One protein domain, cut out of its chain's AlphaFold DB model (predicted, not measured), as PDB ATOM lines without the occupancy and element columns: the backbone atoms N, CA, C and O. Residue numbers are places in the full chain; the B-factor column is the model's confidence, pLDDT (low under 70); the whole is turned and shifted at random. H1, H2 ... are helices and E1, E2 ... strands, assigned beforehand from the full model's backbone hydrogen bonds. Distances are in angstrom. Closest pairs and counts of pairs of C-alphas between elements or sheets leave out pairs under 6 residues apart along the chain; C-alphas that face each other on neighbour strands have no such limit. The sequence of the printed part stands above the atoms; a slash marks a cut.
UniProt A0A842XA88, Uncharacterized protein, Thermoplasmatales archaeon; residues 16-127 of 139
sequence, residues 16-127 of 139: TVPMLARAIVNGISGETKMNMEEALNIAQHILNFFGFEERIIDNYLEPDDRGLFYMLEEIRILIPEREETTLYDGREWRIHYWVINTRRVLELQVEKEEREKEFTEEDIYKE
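Overview. This is residues 16 to 127 of the 139 residues of an uncharacterized protein of Thermoplasmatales archaeon (UniProt A0A842XA88). A long two-stranded hairpin, E2 and E3, makes one end of a rod, with short E1 beside the base of E3. There H3 packs on E2; H1 sits between H2 and H4, and residues 113 to 127, with H5, stick out at the other end. The printed part has 112 residues, mixed in class, in the order H1 H2 E1 H3 E2 E3 H4 H5; the sheet E1 E3 E2 is antiparallel. It is loose, with a radius of gyration of the C-alphas of 18.1 A, and spans 73 by 26 by 22 A.

Along the chain. Find C-alpha 78 at (0.921, -6.710, 38.468), where E2, residues 78 to 86, begins its 26.2 A. E3, residues 92 to 100, returns over 25.7 A; E1 is residues 55 to 57. H1 is residues 17 to 27, H2 36 to 50, 20.8 A long, and H3 66 to 74. H4, residues 102 to 118, runs 25.0 A; H5, residues 121 to 126, ends at C-alpha 126, (26.178, 23.276, 29.951).

Arrangement. Look between hairpin strands E2 and E3 for N 81 and O 97, 2.8 A apart; between E1 and E3, N 56 and O 98 are 2.9 A apart. E1, H3 and E2 form a split strand-helix-strand unit, same-way strands with E3 between, its crossover right-handed. H3 stands up from the sheet; its closest C-alphas to E2 are Leu 72 and Leu 78, 5.5 A. H2 only grazes the sheet with residues 46 to 50. H1 touches H2, closest C-alphas Ala 21 and Ala 39, 4.9 A, at a steep tilt of 63 degrees. H4 touches H1 with residues 105 to 112 alone, closest C-alphas Leu 108 and Ala 23, 5.3 A. Each O i to N i+4 pair in H1, H2 and H3 is within hydrogen-bond range; H4 has 12 of 13, H5 1 of 2.

Size, cuts and confidence. The farthest C-alphas, Asp 89 and Tyr 125, are 72.8 A apart. The printed part has no cut and no long link. Look for pLDDT under 70 at residues 29 to 33 and 112 to 125.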
ATOM      1  N   THR A  16      -6.397   4.042  32.794       89.94
ATOM      2  CA  THR A  16      -6.669   4.169  31.358       89.94
ATOM      3  C   THR A  16      -5.570   3.500  30.530       89.94
ATOM      4  O   THR A  16      -4.418   3.414  30.959       89.94
ATOM      5  N   VAL A  17      -5.901   3.074  29.307       91.94
ATOM      6  CA  VAL A  17      -4.940   2.503  28.339       91.94
ATOM      7  C   VAL A  17      -3.677   3.359  28.179       91.94
ATOM      8  O   VAL A  17      -2.583   2.824  28.361       91.94
ATOM      9  N   PRO A  18      -3.760   4.677  27.899       90.69
ATOM     10  CA  PRO A  18      -2.557   5.491  27.758       90.69
ATOM     11  C   PRO A  18      -1.758   5.588  29.060       90.69
ATOM     12  O   PRO A  18      -0.534   5.710  29.005       90.69
ATOM     13  N   MET A  19      -2.413   5.520  30.224       89.94
ATOM     14  CA  MET A  19      -1.709   5.554  31.503       89.94
ATOM     15  C   MET A  19      -0.874   4.294  31.720       89.94
ATOM     16  O   MET A  19       0.312   4.401  32.039       89.94
ATOM     17  N   LEU A  20      -1.480   3.128  31.496       90.88
ATOM     18  CA  LEU A  20      -0.811   1.839  31.626       90.88
ATOM     19  C   LEU A  20       0.303   1.684  30.588       90.88
ATOM     20  O   LEU A  20       1.411   1.301  30.940       90.88
ATOM     21  N   ALA A  21       0.056   2.067  29.333       92.38
ATOM     22  CA  ALA A  21       1.060   1.992  28.276       92.38
ATOM     23  C   ALA A  21       2.303   2.828  28.609       92.38
ATOM     24  O   ALA A  21       3.432   2.370  28.439       92.38
ATOM     25  N   ARG A  22       2.112   4.044  29.141       89.56
ATOM     26  CA  ARG A  22       3.225   4.885  29.605       89.56
ATOM     27  C   ARG A  22       3.974   4.235  30.765       89.56
ATOM     28  O   ARG A  22       5.199   4.243  30.760       89.56
ATOM     29  N   ALA A  23       3.257   3.659  31.728       89.56
ATOM     30  CA  ALA A  23       3.879   2.965  32.849       89.56
ATOM     31  C   ALA A  23       4.706   1.753  32.388       89.56
ATOM     32  O   ALA A  23       5.813   1.571  32.880       89.56
ATOM     33  N   ILE A  24       4.231   0.985  31.402       89.88
ATOM     34  CA  ILE A  24       4.973  -0.142  30.810       89.88
ATOM     35  C   ILE A  24       6.279   0.346  30.173       89.88
ATOM     36  O   ILE A  24       7.348  -0.162  30.507       89.88
ATOM     37  N   VAL A  25       6.218   1.378  29.322       89.56
ATOM     38  CA  VAL A  25       7.418   1.962  28.690       89.56
ATOM     39  C   VAL A  25       8.417   2.459  29.737       89.56
ATOM     40  O   VAL A  25       9.621   2.299  29.566       89.56
ATOM     41  N   ASN A  26       7.930   3.059  30.823       86.56
ATOM     42  CA  ASN A  26       8.790   3.601  31.874       86.56
ATOM     43  C   ASN A  26       9.389   2.498  32.762       86.56
ATOM     44  O   ASN A  26      10.547   2.601  33.178       86.56
ATOM     45  N   GLY A  27       8.611   1.449  33.044       83.44
ATOM     46  CA  GLY A  27       9.028   0.297  33.840       83.44
ATOM     47  C   GLY A  27      10.098  -0.542  33.143       83.44
ATOM     48  O   GLY A  27      11.033  -1.005  33.795       83.44
ATOM     49  N   ILE A  28      10.025  -0.669  31.816       82.00
ATOM     50  CA  ILE A  28      11.029  -1.359  30.997       82.00
ATOM     51  C   ILE A  28      12.196  -0.391  30.716       82.00
ATOM     52  O   ILE A  28      12.360   0.136  29.620       82.00
ATOM     53  N   SER A  29      13.025  -0.124  31.728       62.41
ATOM     54  CA  SER A  29      14.239   0.714  31.605       62.41
ATOM     55  C   SER A  29      15.504  -0.076  31.193       62.41
ATOM     56  O   SER A  29      16.617   0.320  31.529       62.41
ATOM     57  N   GLY A  30      15.357  -1.198  30.476       62.28
ATOM     58  CA  GLY A  30      16.477  -2.005  29.957       62.28
ATOM     59  C   GLY A  30      17.045  -1.525  28.608       62.28
ATOM     60  O   GLY A  30      16.598  -0.526  28.049       62.28
ATOM     61  N   GLU A  31      18.013  -2.268  28.046       53.19
ATOM     62  CA  GLU A  31      18.638  -1.984  26.732       53.19
ATOM     63  C   GLU A  31      17.635  -1.991  25.560       53.19
ATOM     64  O   GLU A  31      17.859  -1.359  24.528       53.19
ATOM     65  N   THR A  32      16.499  -2.671  25.721       62.06
ATOM     66  CA  THR A  32      15.408  -2.704  24.745       62.06
ATOM     67  C   THR A  32      14.325  -1.708  25.145       62.06
ATOM     68  O   THR A  32      13.427  -2.019  25.924       62.06
ATOM     69  N   LYS A  33      14.392  -0.492  24.594       68.12
ATOM     70  CA  LYS A  33      13.282   0.463  24.687       68.12
ATOM     71  C   LYS A  33      12.108  -0.058  23.856       68.12
ATOM     72  O   LYS A  33      12.199  -0.104  22.631       68.12
ATOM     73  N   MET A  34      11.022  -0.442  24.522       80.12
ATOM     74  CA  MET A  34       9.769  -0.818  23.863       80.12
ATOM     75  C   MET A  34       9.160   0.395  23.147       80.12
ATOM     76  O   MET A  34       9.180   1.515  23.666       80.12
ATOM     77  N   ASN A  35       8.608   0.179  21.950       87.88
ATOM     78  CA  ASN A  35       7.893   1.226  21.225       87.88
ATOM     79  C   ASN A  35       6.568   1.559  21.942       87.88
ATOM     80  O   ASN A  35       5.864   0.673  22.420       87.88
ATOM     81  N   MET A  36       6.188   2.838  21.961       87.62
ATOM     82  CA  MET A  36       4.924   3.312  22.531       87.62
ATOM     83  C   MET A  36       3.699   2.639  21.888       87.62
ATOM     84  O   MET A  36       2.723   2.370  22.579       87.62
ATOM     85  N   GLU A  37       3.743   2.350  20.585       90.69
ATOM     86  CA  GLU A  37       2.656   1.649  19.883       90.69
ATOM     87  C   GLU A  37       2.483   0.205  20.381       90.69
ATOM     88  O   GLU A  37       1.368  -0.247  20.631       90.69
ATOM     89  N   GLU A  38       3.591  -0.497  20.602       90.00
ATOM     90  CA  GLU A  38       3.585  -1.854  21.150       90.00
ATOM     91  C   GLU A  38       3.073  -1.859  22.595       90.00
ATOM     92  O   GLU A  38       2.193  -2.646  22.944       90.00
ATOM     93  N   ALA A  39       3.527  -0.902  23.407       91.62
ATOM     94  CA  ALA A  39       3.048  -0.731  24.772       91.62
ATOM     95  C   ALA A  39       1.550  -0.387  24.840       91.62
ATOM     96  O   ALA A  39       0.870  -0.817  25.768       91.62
ATOM     97  N   LEU A  40       1.015   0.366  23.870       93.81
ATOM     98  CA  LEU A  40      -0.424   0.635  23.766       93.81
ATOM     99  C   LEU A  40      -1.215  -0.638  23.468       93.81
ATOM    100  O   LEU A  40      -2.233  -0.871  24.117       93.81
ATOM    101  N   ASN A  41      -0.731  -1.472  22.544       93.75
ATOM    102  CA  ASN A  41      -1.365  -2.752  22.232       93.75
ATOM    103  C   ASN A  41      -1.372  -3.678  23.456       93.75
ATOM    104  O   ASN A  41      -2.413  -4.236  23.792       93.75
ATOM    105  N   ILE A  42      -0.245  -3.774  24.174       91.62
ATOM    106  CA  ILE A  42      -0.149  -4.565  25.410       91.62
ATOM    107  C   ILE A  42      -1.085  -4.003  26.481       91.62
ATOM    108  O   ILE A  42      -1.851  -4.751  27.080       91.62
ATOM    109  N   ALA A  43      -1.080  -2.689  26.706       92.94
ATOM    110  CA  ALA A  43      -1.948  -2.062  27.698       92.94
ATOM    111  C   ALA A  43      -3.434  -2.275  27.391       92.94
ATOM    112  O   ALA A  43      -4.219  -2.537  28.301       92.94
ATOM    113  N   GLN A  44      -3.830  -2.177  26.122       94.06
ATOM    114  CA  GLN A  44      -5.204  -2.424  25.705       94.06
ATOM    115  C   GLN A  44      -5.591  -3.892  25.891       94.06
ATOM    116  O   GLN A  44      -6.668  -4.176  26.407       94.06
ATOM    117  N   HIS A  45      -4.705  -4.816  25.518       92.44
ATOM    118  CA  HIS A  45      -4.917  -6.250  25.697       92.44
ATOM    119  C   HIS A  45      -5.089  -6.621  27.172       92.44
ATOM    120  O   HIS A  45      -6.056  -7.277  27.544       92.44
ATOM    121  N   ILE A  46      -4.220  -6.098  28.039       91.38
ATOM    122  CA  ILE A  46      -4.284  -6.328  29.485       91.38
ATOM    123  C   ILE A  46      -5.550  -5.721  30.083       91.38
ATOM    124  O   ILE A  46      -6.277  -6.408  30.791       91.38
ATOM    125  N   LEU A  47      -5.888  -4.469  29.766       91.06
ATOM    126  CA  LEU A  47      -7.118  -3.868  30.290       91.06
ATOM    127  C   LEU A  47      -8.384  -4.574  29.787       91.06
ATOM    128  O   LEU A  47      -9.378  -4.586  30.504       91.06
ATOM    129  N   ASN A  48      -8.354  -5.220  28.619       91.06
ATOM    130  CA  ASN A  48      -9.465  -6.060  28.168       91.06
ATOM    131  C   ASN A  48      -9.630  -7.334  29.018       91.06
ATOM    132  O   ASN A  48     -10.763  -7.774  29.205       91.06
ATOM    133  N   PHE A  49      -8.544  -7.909  29.550       89.94
ATOM    134  CA  PHE A  49      -8.614  -9.046  30.478       89.94
ATOM    135  C   PHE A  49      -9.237  -8.660  31.818       89.94
ATOM    136  O   PHE A  49     -10.116  -9.360  32.315       89.94
ATOM    137  N   PHE A  50      -8.781  -7.549  32.395       89.69
ATOM    138  CA  PHE A  50      -9.261  -7.067  33.691       89.69
ATOM    139  C   PHE A  50     -10.659  -6.433  33.595       89.69
ATOM    140  O   PHE A  50     -11.463  -6.523  34.522       89.69
ATOM    141  N   GLY A  51     -10.983  -5.803  32.463       86.44
ATOM    142  CA  GLY A  51     -12.224  -5.062  32.285       86.44
ATOM    143  C   GLY A  51     -12.331  -3.920  33.298       86.44
ATOM    144  O   GLY A  51     -11.560  -2.964  33.250       86.44
ATOM    145  N   PHE A  52     -13.301  -4.024  34.209       82.88
ATOM    146  CA  PHE A  52     -13.484  -3.090  35.329       82.88
ATOM    147  C   PHE A  52     -13.050  -3.676  36.678       82.88
ATOM    148  O   PHE A  52     -13.189  -3.005  37.700       82.88
ATOM    149  N   GLU A  53     -12.578  -4.923  36.704       87.12
ATOM    150  CA  GLU A  53     -12.104  -5.560  37.926       87.12
ATOM    151  C   GLU A  53     -10.629  -5.243  38.175       87.12
ATOM    152  O   GLU A  53      -9.825  -5.109  37.258       87.12
ATOM    153  N   GLU A  54     -10.257  -5.152  39.449       85.38
ATOM    154  CA  GLU A  54      -8.870  -4.910  39.864       85.38
ATOM    155  C   GLU A  54      -8.045  -6.206  39.922       85.38
ATOM    156  O   GLU A  54      -6.822  -6.167  40.079       85.38
ATOM    157  N   ARG A  55      -8.705  -7.366  39.793       90.69
ATOM    158  CA  ARG A  55      -8.095  -8.693  39.901       90.69
ATOM    159  C   ARG A  55      -8.650  -9.669  38.869       90.69
ATOM    160  O   ARG A  55      -9.823  -9.605  38.532       90.69
ATOM    161  N   ILE A  56      -7.826 -10.618  38.436       92.56
ATOM    162  CA  ILE A  56      -8.218 -11.699  37.523       92.56
ATOM    163  C   ILE A  56      -7.652 -13.040  37.990       92.56
ATOM    164  O   ILE A  56      -6.576 -13.099  38.583       92.56
ATOM    165  N   ILE A  57      -8.381 -14.130  37.751       91.25
ATOM    166  CA  ILE A  57      -7.951 -15.485  38.119       91.25
ATOM    167  C   ILE A  57      -6.974 -16.014  37.066       91.25
ATOM    168  O   ILE A  57      -7.274 -15.978  35.875       91.25
ATOM    169  N   ASP A  58      -5.856 -16.600  37.501       88.75
ATOM    170  CA  ASP A  58      -4.812 -17.146  36.615       88.75
ATOM    171  C   ASP A  58      -5.341 -18.161  35.581       88.75
ATOM    172  O   ASP A  58      -4.907 -18.195  34.432       88.75
ATOM    173  N   ASN A  59      -6.353 -18.949  35.954       87.81
ATOM    174  CA  ASN A  59      -6.985 -19.930  35.064       87.81
ATOM    175  C   ASN A  59      -7.708 -19.316  33.855       87.81
ATOM    176  O   ASN A  59      -8.027 -20.051  32.925       87.81
ATOM    177  N   TYR A  60      -8.011 -18.017  33.878       88.00
ATOM    178  CA  TYR A  60      -8.620 -17.326  32.742       88.00
ATOM    179  C   TYR A  60      -7.590 -16.961  31.660       88.00
ATOM    180  O   TYR A  60      -7.970 -16.643  30.538       88.00
ATOM    181  N   LEU A  61      -6.292 -17.016  31.978       87.06
ATOM    182  CA  LEU A  61      -5.229 -16.625  31.058       87.06
ATOM    183  C   LEU A  61      -4.913 -17.729  30.052       87.06
ATOM    184  O   LEU A  61      -4.622 -18.872  30.432       87.06
ATOM    185  N   GLU A  62      -4.887 -17.359  28.771       88.38
ATOM    186  CA  GLU A  62      -4.382 -18.232  27.717       88.38
ATOM    187  C   GLU A  62      -2.864 -18.454  27.880       88.38
ATOM    188  O   GLU A  62      -2.161 -17.598  28.428       88.38
ATOM    189  N   PRO A  63      -2.322 -19.607  27.438       85.88
ATOM    190  CA  PRO A  63      -0.901 -19.920  27.587       85.88
ATOM    191  C   PRO A  63       0.034 -18.855  27.001       85.88
ATOM    192  O   PRO A  63       1.076 -18.581  27.597       85.88
ATOM    193  N   ASP A  64      -0.351 -18.256  25.873       86.94
ATOM    194  CA  ASP A  64       0.421 -17.236  25.164       86.94
ATOM    195  C   ASP A  64       0.485 -15.902  25.933       86.94
ATOM    196  O   ASP A  64       1.513 -15.224  25.922       86.94
ATOM    197  N   ASP A  65      -0.561 -15.559  26.693       89.31
ATOM    198  CA  ASP A  65      -0.650 -14.287  27.419       89.31
ATOM    199  C   ASP A  65       0.109 -14.288  28.743       89.31
ATOM    200  O   ASP A  65       0.524 -13.234  29.229       89.31
ATOM    201  N   ARG A  66       0.363 -15.463  29.329       90.44
ATOM    202  CA  ARG A  66       1.079 -15.581  30.613       90.44
ATOM    203  C   ARG A  66       2.452 -14.917  30.582       90.44
ATOM    204  O   ARG A  66       2.881 -14.366  31.592       90.44
ATOM    205  N   GLY A  67       3.119 -14.927  29.427       89.56
ATOM    206  CA  GLY A  67       4.393 -14.231  29.239       89.56
ATOM    207  C   GLY A  67       4.293 -12.726  29.511       89.56
ATOM    208  O   GLY A  67       5.174 -12.164  30.160       89.56
ATOM    209  N   LEU A  68       3.194 -12.088  29.094       90.69
ATOM    210  CA  LEU A  68       2.938 -10.671  29.364       90.69
ATOM    211  C   LEU A  68       2.701 -10.425  30.857       90.69
ATOM    212  O   LEU A  68       3.230  -9.466  31.406       90.69
ATOM    213  N   PHE A  69       1.964 -11.303  31.539       91.88
ATOM    214  CA  PHE A  69       1.702 -11.155  32.975       91.88
ATOM    215  C   PHE A  69       2.982 -11.261  33.811       91.88
ATOM    216  O   PHE A  69       3.186 -10.441  34.704       91.88
ATOM    217  N   TYR A  70       3.883 -12.191  33.479       91.06
ATOM    218  CA  TYR A  70       5.187 -12.283  34.145       91.06
ATOM    219  C   TYR A  70       6.073 -11.061  33.880       91.06
ATOM    220  O   TYR A  70       6.697 -10.548  34.802       91.06
ATOM    221  N   MET A  71       6.079 -10.542  32.650       90.25
ATOM    222  CA  MET A  71       6.786  -9.294  32.335       90.25
ATOM    223  C   MET A  71       6.249  -8.120  33.169       90.25
ATOM    224  O   MET A  71       7.017  -7.326  33.710       90.25
ATOM    225  N   LEU A  72       4.926  -8.009  33.307       91.00
ATOM    226  CA  LEU A  72       4.294  -6.946  34.093       91.00
ATOM    227  C   LEU A  72       4.498  -7.113  35.606       91.00
ATOM    228  O   LEU A  72       4.493  -6.122  36.342       91.00
ATOM    229  N   GLU A  73       4.683  -8.344  36.074       92.56
ATOM    230  CA  GLU A  73       5.053  -8.653  37.457       92.56
ATOM    231  C   GLU A  73       6.484  -8.214  37.772       92.56
ATOM    232  O   GLU A  73       6.717  -7.598  38.816       92.56
ATOM    233  N   GLU A  74       7.418  -8.415  36.838       89.62
ATOM    234  CA  GLU A  74       8.814  -7.985  36.976       89.62
ATOM    235  C   GLU A  74       8.921  -6.468  37.204       89.62
ATOM    236  O   GLU A  74       9.610  -6.010  38.121       89.62
ATOM    237  N   ILE A  75       8.152  -5.677  36.448       89.56
ATOM    238  CA  ILE A  75       8.071  -4.212  36.610       89.56
ATOM    239  C   ILE A  75       7.126  -3.763  37.740       89.56
ATOM    240  O   ILE A  75       6.947  -2.560  37.961       89.56
ATOM    241  N   ARG A  76       6.549  -4.714  38.489       91.12
ATOM    242  CA  ARG A  76       5.646  -4.509  39.639       91.12
ATOM    243  C   ARG A  76       4.317  -3.823  39.314       91.12
ATOM    244  O   ARG A  76       3.666  -3.300  40.218       91.12
ATOM    245  N   ILE A  77       3.903  -3.832  38.048       91.19
ATOM    246  CA  ILE A  77       2.578  -3.348  37.638       91.19
ATOM    247  C   ILE A  77       1.496  -4.350  38.043       91.19
ATOM    248  O   ILE A  77       0.414  -3.937  38.455       91.19
ATOM    249  N   LEU A  78       1.791  -5.649  37.968       93.31
ATOM    250  CA  LEU A  78       0.921  -6.710  38.468       93.31
ATOM    251  C   LEU A  78       1.530  -7.370  39.706       93.31
ATOM    252  O   LEU A  78       2.747  -7.505  39.820       93.31
ATOM    253  N   ILE A  79       0.673  -7.780  40.637       92.75
ATOM    254  CA  ILE A  79       1.055  -8.492  41.857       92.75
ATOM    255  C   ILE A  79       0.368  -9.862  41.856       92.75
ATOM    256  O   ILE A  79      -0.847  -9.921  41.653       92.75
ATOM    257  N   PRO A  80       1.109 -10.957  42.105       92.19
ATOM    258  CA  PRO A  80       0.506 -12.261  42.321       92.19
ATOM    259  C   PRO A  80      -0.069 -12.340  43.741       92.19
ATOM    260  O   PRO A  80       0.635 -12.116  44.728       92.19
ATOM    261  N   GLU A  81      -1.341 -12.697  43.855       91.50
ATOM    262  CA  GLU A  81      -2.030 -12.943  45.122       91.50
ATOM    263  C   GLU A  81      -2.508 -14.397  45.185       91.50
ATOM    264  O   GLU A  81      -2.876 -15.000  44.173       91.50
ATOM    265  N   ARG A  82      -2.487 -14.994  46.380       89.88
ATOM    266  CA  ARG A  82      -2.952 -16.364  46.601       89.88
ATOM    267  C   ARG A  82      -3.961 -16.406  47.730       89.88
ATOM    268  O   ARG A  82      -3.660 -15.999  48.848       89.88
ATOM    269  N   GLU A  83      -5.110 -16.993  47.438       90.12
ATOM    270  CA  GLU A  83      -6.142 -17.275  48.426       90.12
ATOM    271  C   GLU A  83      -6.193 -18.781  48.687       90.12
ATOM    272  O   GLU A  83      -6.300 -19.592  47.759       90.12
ATOM    273  N   GLU A  84      -6.089 -19.154  49.961       88.69
ATOM    274  CA  GLU A  84      -6.203 -20.536  50.412       88.69
ATOM    275  C   GLU A  84      -7.474 -20.684  51.236       88.69
ATOM    276  O   GLU A  84      -7.651 -20.024  52.260       88.69
ATOM    277  N   THR A  85      -8.366 -21.559  50.788       81.12
ATOM    278  CA  THR A  85      -9.593 -21.888  51.509       81.12
ATOM    279  C   THR A  85      -9.642 -23.382  51.782       81.12
ATOM    280  O   THR A  85      -9.191 -24.200  50.975       81.12
ATOM    281  N   THR A  86     -10.164 -23.757  52.944       81.75
ATOM    282  CA  THR A  86     -10.385 -25.158  53.289       81.75
ATOM    283  C   THR A  86     -11.788 -25.553  52.857       81.75
ATOM    284  O   THR A  86     -12.787 -24.950  53.249       81.75
ATOM    285  N   LEU A  87     -11.881 -26.582  52.017       81.62
ATOM    286  CA  LEU A  87     -13.170 -27.173  51.681       81.62
ATOM    287  C   LEU A  87     -13.732 -27.903  52.904       81.62
ATOM    288  O   LEU A  87     -12.999 -28.349  53.786       81.62
ATOM    289  N   TYR A  88     -15.046 -28.112  52.903       78.38
ATOM    290  CA  TYR A  88     -15.762 -28.905  53.910       78.38
ATOM    291  C   TYR A  88     -15.239 -30.350  54.045       78.38
ATOM    292  O   TYR A  88     -15.449 -30.984  55.072       78.38
ATOM    293  N   ASP A  89     -14.537 -30.847  53.025       83.00
ATOM    294  CA  ASP A  89     -13.881 -32.161  52.969       83.00
ATOM    295  C   ASP A  89     -12.433 -32.146  53.525       83.00
ATOM    296  O   ASP A  89     -11.681 -33.102  53.371       83.00
ATOM    297  N   GLY A  90     -11.978 -31.036  54.120       85.88
ATOM    298  CA  GLY A  90     -10.618 -30.889  54.669       85.88
ATOM    299  C   GLY A  90      -9.511 -30.744  53.617       85.88
ATOM    300  O   GLY A  90      -8.338 -30.619  53.963       85.88
ATOM    301  N   ARG A  91      -9.869 -30.743  52.328       85.88
ATOM    302  CA  ARG A  91      -8.953 -30.479  51.215       85.88
ATOM    303  C   ARG A  91      -8.661 -28.985  51.118       85.88
ATOM    304  O   ARG A  91      -9.564 -28.158  51.243       85.88
ATOM    305  N   GLU A  92      -7.409 -28.650  50.841       86.19
ATOM    306  CA  GLU A  92      -7.003 -27.276  50.554       86.19
ATOM    307  C   GLU A  92      -7.356 -26.926  49.106       86.19
ATOM    308  O   GLU A  92      -7.023 -27.666  48.175       86.19
ATOM    309  N   TRP A  93      -8.018 -25.790  48.913       87.81
ATOM    310  CA  TRP A  93      -8.224 -25.179  47.610       87.81
ATOM    311  C   TRP A  93      -7.424 -23.889  47.529       87.81
ATOM    312  O   TRP A  93      -7.425 -23.081  48.456       87.81
ATOM    313  N   ARG A  94      -6.707 -23.734  46.416       86.38
ATOM    314  CA  ARG A  94      -5.773 -22.635  46.177       86.38
ATOM    315  C   ARG A  94      -6.190 -21.938  44.896       86.38
ATOM    316  O   ARG A  94      -6.267 -22.588  43.853       86.38
ATOM    317  N   ILE A  95      -6.441 -20.638  44.978       89.62
ATOM    318  CA  ILE A  95      -6.689 -19.788  43.813       89.62
ATOM    319  C   ILE A  95      -5.542 -18.790  43.718       89.62
ATOM    320  O   ILE A  95      -5.167 -18.183  44.721       89.62
ATOM    321  N   HIS A  96      -4.990 -18.643  42.515       90.81
ATOM    322  CA  HIS A  96      -4.032 -17.591  42.199       90.81
ATOM    323  C   HIS A  96      -4.748 -16.472  41.453       90.81
ATOM    324  O   HIS A  96      -5.498 -16.726  40.504       90.81
ATOM    325  N   TYR A  97      -4.488 -15.251  41.891       93.00
ATOM    326  CA  TYR A  97      -4.991 -14.031  41.297       93.00
ATOM    327  C   TYR A  97      -3.830 -13.166  40.827       93.00
ATOM    328  O   TYR A  97      -2.761 -13.136  41.434       93.00
ATOM    329  N   TRP A  98      -4.088 -12.423  39.765       94.00
ATOM    330  CA  TRP A  98      -3.281 -11.296  39.339       94.00
ATOM    331  C   TRP A  98      -4.025 -10.030  39.717       94.00
ATOM    332  O   TRP A  98      -5.187  -9.881  39.350       94.00
ATOM    333  N   VAL A  99      -3.369  -9.135  40.449       92.81
ATOM    334  CA  VAL A  99      -3.946  -7.865  40.901       92.81
ATOM    335  C   VAL A  99      -3.179  -6.717  40.276       92.81
ATOM    336  O   VAL A  99      -1.945  -6.723  40.279       92.81
ATOM    337  N   ILE A 100      -3.891  -5.724  39.748       90.75
ATOM    338  CA  ILE A 100      -3.253  -4.532  39.196       90.75
ATOM    339  C   ILE A 100      -2.842  -3.575  40.315       90.75
ATOM    340  O   ILE A 100      -3.640  -3.185  41.167       90.75
ATOM    341  N   ASN A 101      -1.571  -3.183  40.330       90.19
ATOM    342  CA  ASN A 101      -1.056  -2.215  41.285       90.19
ATOM    343  C   ASN A 101      -1.206  -0.799  40.724       90.19
ATOM    344  O   ASN A 101      -0.278  -0.233  40.137       90.19
ATOM    345  N   THR A 102      -2.377  -0.204  40.933       87.75
ATOM    346  CA  THR A 102      -2.685   1.139  40.428       87.75
ATOM    347  C   THR A 102      -1.732   2.209  40.948       87.75
ATOM    348  O   THR A 102      -1.333   3.112  40.213       87.75
ATOM    349  N   ARG A 103      -1.287   2.064  42.198       87.25
ATOM    350  CA  ARG A 103      -0.316   2.971  42.803       87.25
ATOM    351  C   ARG A 103       1.016   2.941  42.055       87.25
ATOM    352  O   ARG A 103       1.549   4.001  41.739       87.25
ATOM    353  N   ARG A 104       1.529   1.753  41.718       88.31
ATOM    354  CA  ARG A 104       2.790   1.629  40.971       88.31
ATOM    355  C   ARG A 104       2.690   2.226  39.570       88.31
ATOM    356  O   ARG A 104       3.641   2.852  39.110       88.31
ATOM    357  N   VAL A 105       1.542   2.069  38.908       86.94
ATOM    358  CA  VAL A 105       1.285   2.682  37.591       86.94
ATOM    359  C   VAL A 105       1.421   4.205  37.662       86.94
ATOM    360  O   VAL A 105       2.039   4.792  36.778       86.94
ATOM    361  N   LEU A 106       0.903   4.841  38.717       86.00
ATOM    362  CA  LEU A 106       1.037   6.287  38.922       86.00
ATOM    363  C   LEU A 106       2.467   6.706  39.279       86.00
ATOM    364  O   LEU A 106       2.979   7.670  38.716       86.00
ATOM    365  N   GLU A 107       3.131   5.973  40.173       85.94
ATOM    366  CA  GLU A 107       4.526   6.244  40.552       85.94
ATOM    367  C   GLU A 107       5.442   6.248  39.319       85.94
ATOM    368  O   GLU A 107       6.201   7.192  39.114       85.94
ATOM    369  N   LEU A 108       5.287   5.264  38.428       83.31
ATOM    370  CA  LEU A 108       6.048   5.168  37.178       83.31
ATOM    371  C   LEU A 108       5.816   6.341  36.217       83.31
ATOM    372  O   LEU A 108       6.656   6.603  35.354       83.31
ATOM    373  N   GLN A 109       4.682   7.037  36.317       81.25
ATOM    374  CA  GLN A 109       4.427   8.242  35.527       81.25
ATOM    375  C   GLN A 109       5.162   9.447  36.107       81.25
ATOM    376  O   GLN A 109       5.826  10.169  35.362       81.25
ATOM    377  N   VAL A 110       5.095   9.620  37.427       79.00
ATOM    378  CA  VAL A 110       5.746  10.729  38.137       79.00
ATOM    379  C   VAL A 110       7.272  10.620  38.055       79.00
ATOM    380  O   VAL A 110       7.925  11.599  37.708       79.00
ATOM    381  N   GLU A 111       7.844   9.424  38.247       73.50
ATOM    382  CA  GLU A 111       9.301   9.178  38.185       73.50
ATOM    383  C   GLU A 111       9.934   9.563  36.835       73.50
ATOM    384  O   GLU A 111      11.144   9.797  36.748       73.50
ATOM    385  N   LYS A 112       9.147   9.582  35.754       67.88
ATOM    386  CA  LYS A 112       9.609  10.059  34.448       67.88
ATOM    387  C   LYS A 112       9.472  11.565  34.314       67.88
ATOM    388  O   LYS A 112      10.411  12.188  33.837       67.88
ATOM    389  N   GLU A 113       8.351  12.146  34.736       63.72
ATOM    390  CA  GLU A 113       8.204  13.604  34.726       63.72
ATOM    391  C   GLU A 113       9.288  14.286  35.564       63.72
ATOM    392  O   GLU A 113       9.782  15.338  35.176       63.72
ATOM    393  N   GLU A 114       9.671  13.703  36.699       61.09
ATOM    394  CA  GLU A 114      10.772  14.207  37.523       61.09
ATOM    395  C   GLU A 114      12.116  14.082  36.801       61.09
ATOM    396  O   GLU A 114      12.834  15.072  36.706       61.09
ATOM    397  N   ARG A 115      12.414  12.928  36.183       60.69
ATOM    398  CA  ARG A 115      13.625  12.752  35.357       60.69
ATOM    399  C   ARG A 115      13.691  13.704  34.159       60.69
ATOM    400  O   ARG A 115      14.772  14.168  33.818       60.69
ATOM    401  N   GLU A 116      12.563  13.988  33.514       58.62
ATOM    402  CA  GLU A 116      12.481  14.944  32.403       58.62
ATOM    403  C   GLU A 116      12.621  16.394  32.885       58.62
ATOM    404  O   GLU A 116      13.229  17.200  32.192       58.62
ATOM    405  N   LYS A 117      12.113  16.728  34.080       58.56
ATOM    406  CA  LYS A 117      12.298  18.051  34.701       58.56
ATOM    407  C   LYS A 117      13.728  18.276  35.196       58.56
ATOM    408  O   LYS A 117      14.174  19.417  35.195       58.56
ATOM    409  N   GLU A 118      14.428  17.224  35.618       56.47
ATOM    410  CA  GLU A 118      15.842  17.291  36.016       56.47
ATOM    411  C   GLU A 118      16.775  17.552  34.820       56.47
ATOM    412  O   GLU A 118      17.849  18.116  34.997       56.47
ATOM    413  N   PHE A 119      16.352  17.205  33.598       51.84
ATOM    414  CA  PHE A 119      16.992  17.625  32.347       51.84
ATOM    415  C   PHE A 119      16.437  18.992  31.913       51.84
ATOM    416  O   PHE A 119      15.593  19.105  31.022       51.84
ATOM    417  N   THR A 120      16.887  20.059  32.568       57.78
ATOM    418  CA  THR A 120      16.481  21.425  32.212       57.78
ATOM    419  C   THR A 120      17.095  21.872  30.876       57.78
ATOM    420  O   THR A 120      18.194  21.452  30.518       57.78
ATOM    421  N   GLU A 121      16.438  22.784  30.138       58.16
ATOM    422  CA  GLU A 121      17.022  23.423  28.933       58.16
ATOM    423  C   GLU A 121      18.404  24.036  29.227       58.16
ATOM    424  O   GLU A 121      19.283  24.086  28.371       58.16
ATOM    425  N   GLU A 122      18.614  24.449  30.474       61.56
ATOM    426  CA  GLU A 122      19.867  24.961  31.020       61.56
ATOM    427  C   GLU A 122      21.011  23.934  30.979       61.56
ATOM    428  O   GLU A 122      22.165  24.325  30.811       61.56
ATOM    429  N   ASP A 123      20.724  22.632  31.085       65.19
ATOM    430  CA  ASP A 123      21.735  21.570  31.025       65.19
ATOM    431  C   ASP A 123      22.182  21.276  29.591       65.19
ATOM    432  O   ASP A 123      23.359  20.997  29.369       65.19
ATOM    433  N   ILE A 124      21.300  21.484  28.603       67.75
ATOM    434  CA  ILE A 124      21.649  21.415  27.172       67.75
ATOM    435  C   ILE A 124      22.760  22.424  26.851       67.75
ATOM    436  O   ILE A 124      23.673  22.142  26.075       67.75
ATOM    437  N   TYR A 125      22.715  23.604  27.472       69.56
ATOM    438  CA  TYR A 125      23.724  24.642  27.266       69.56
ATOM    439  C   TYR A 125      25.018  24.406  28.062       69.56
ATOM    440  O   TYR A 125      26.064  24.900  27.644       69.56
ATOM    441  N   LYS A 126      24.983  23.635  29.159       73.81
ATOM    442  CA  LYS A 126      26.178  23.276  29.951       73.81
ATOM    443  C   LYS A 126      27.049  22.207  29.289       73.81
ATOM    444  O   LYS A 126      28.241  22.149  29.575       73.81
ATOM    445  N   GLU A 127      26.486  21.372  28.415       72.44
ATOM    446  CA  GLU A 127      27.257  20.376  27.654       72.44
ATOM    447  C   GLU A 127      28.051  20.984  26.485       72.44
ATOM    448  O   GLU A 127      28.946  20.336  25.941       72.44
TER     449      GLU A 127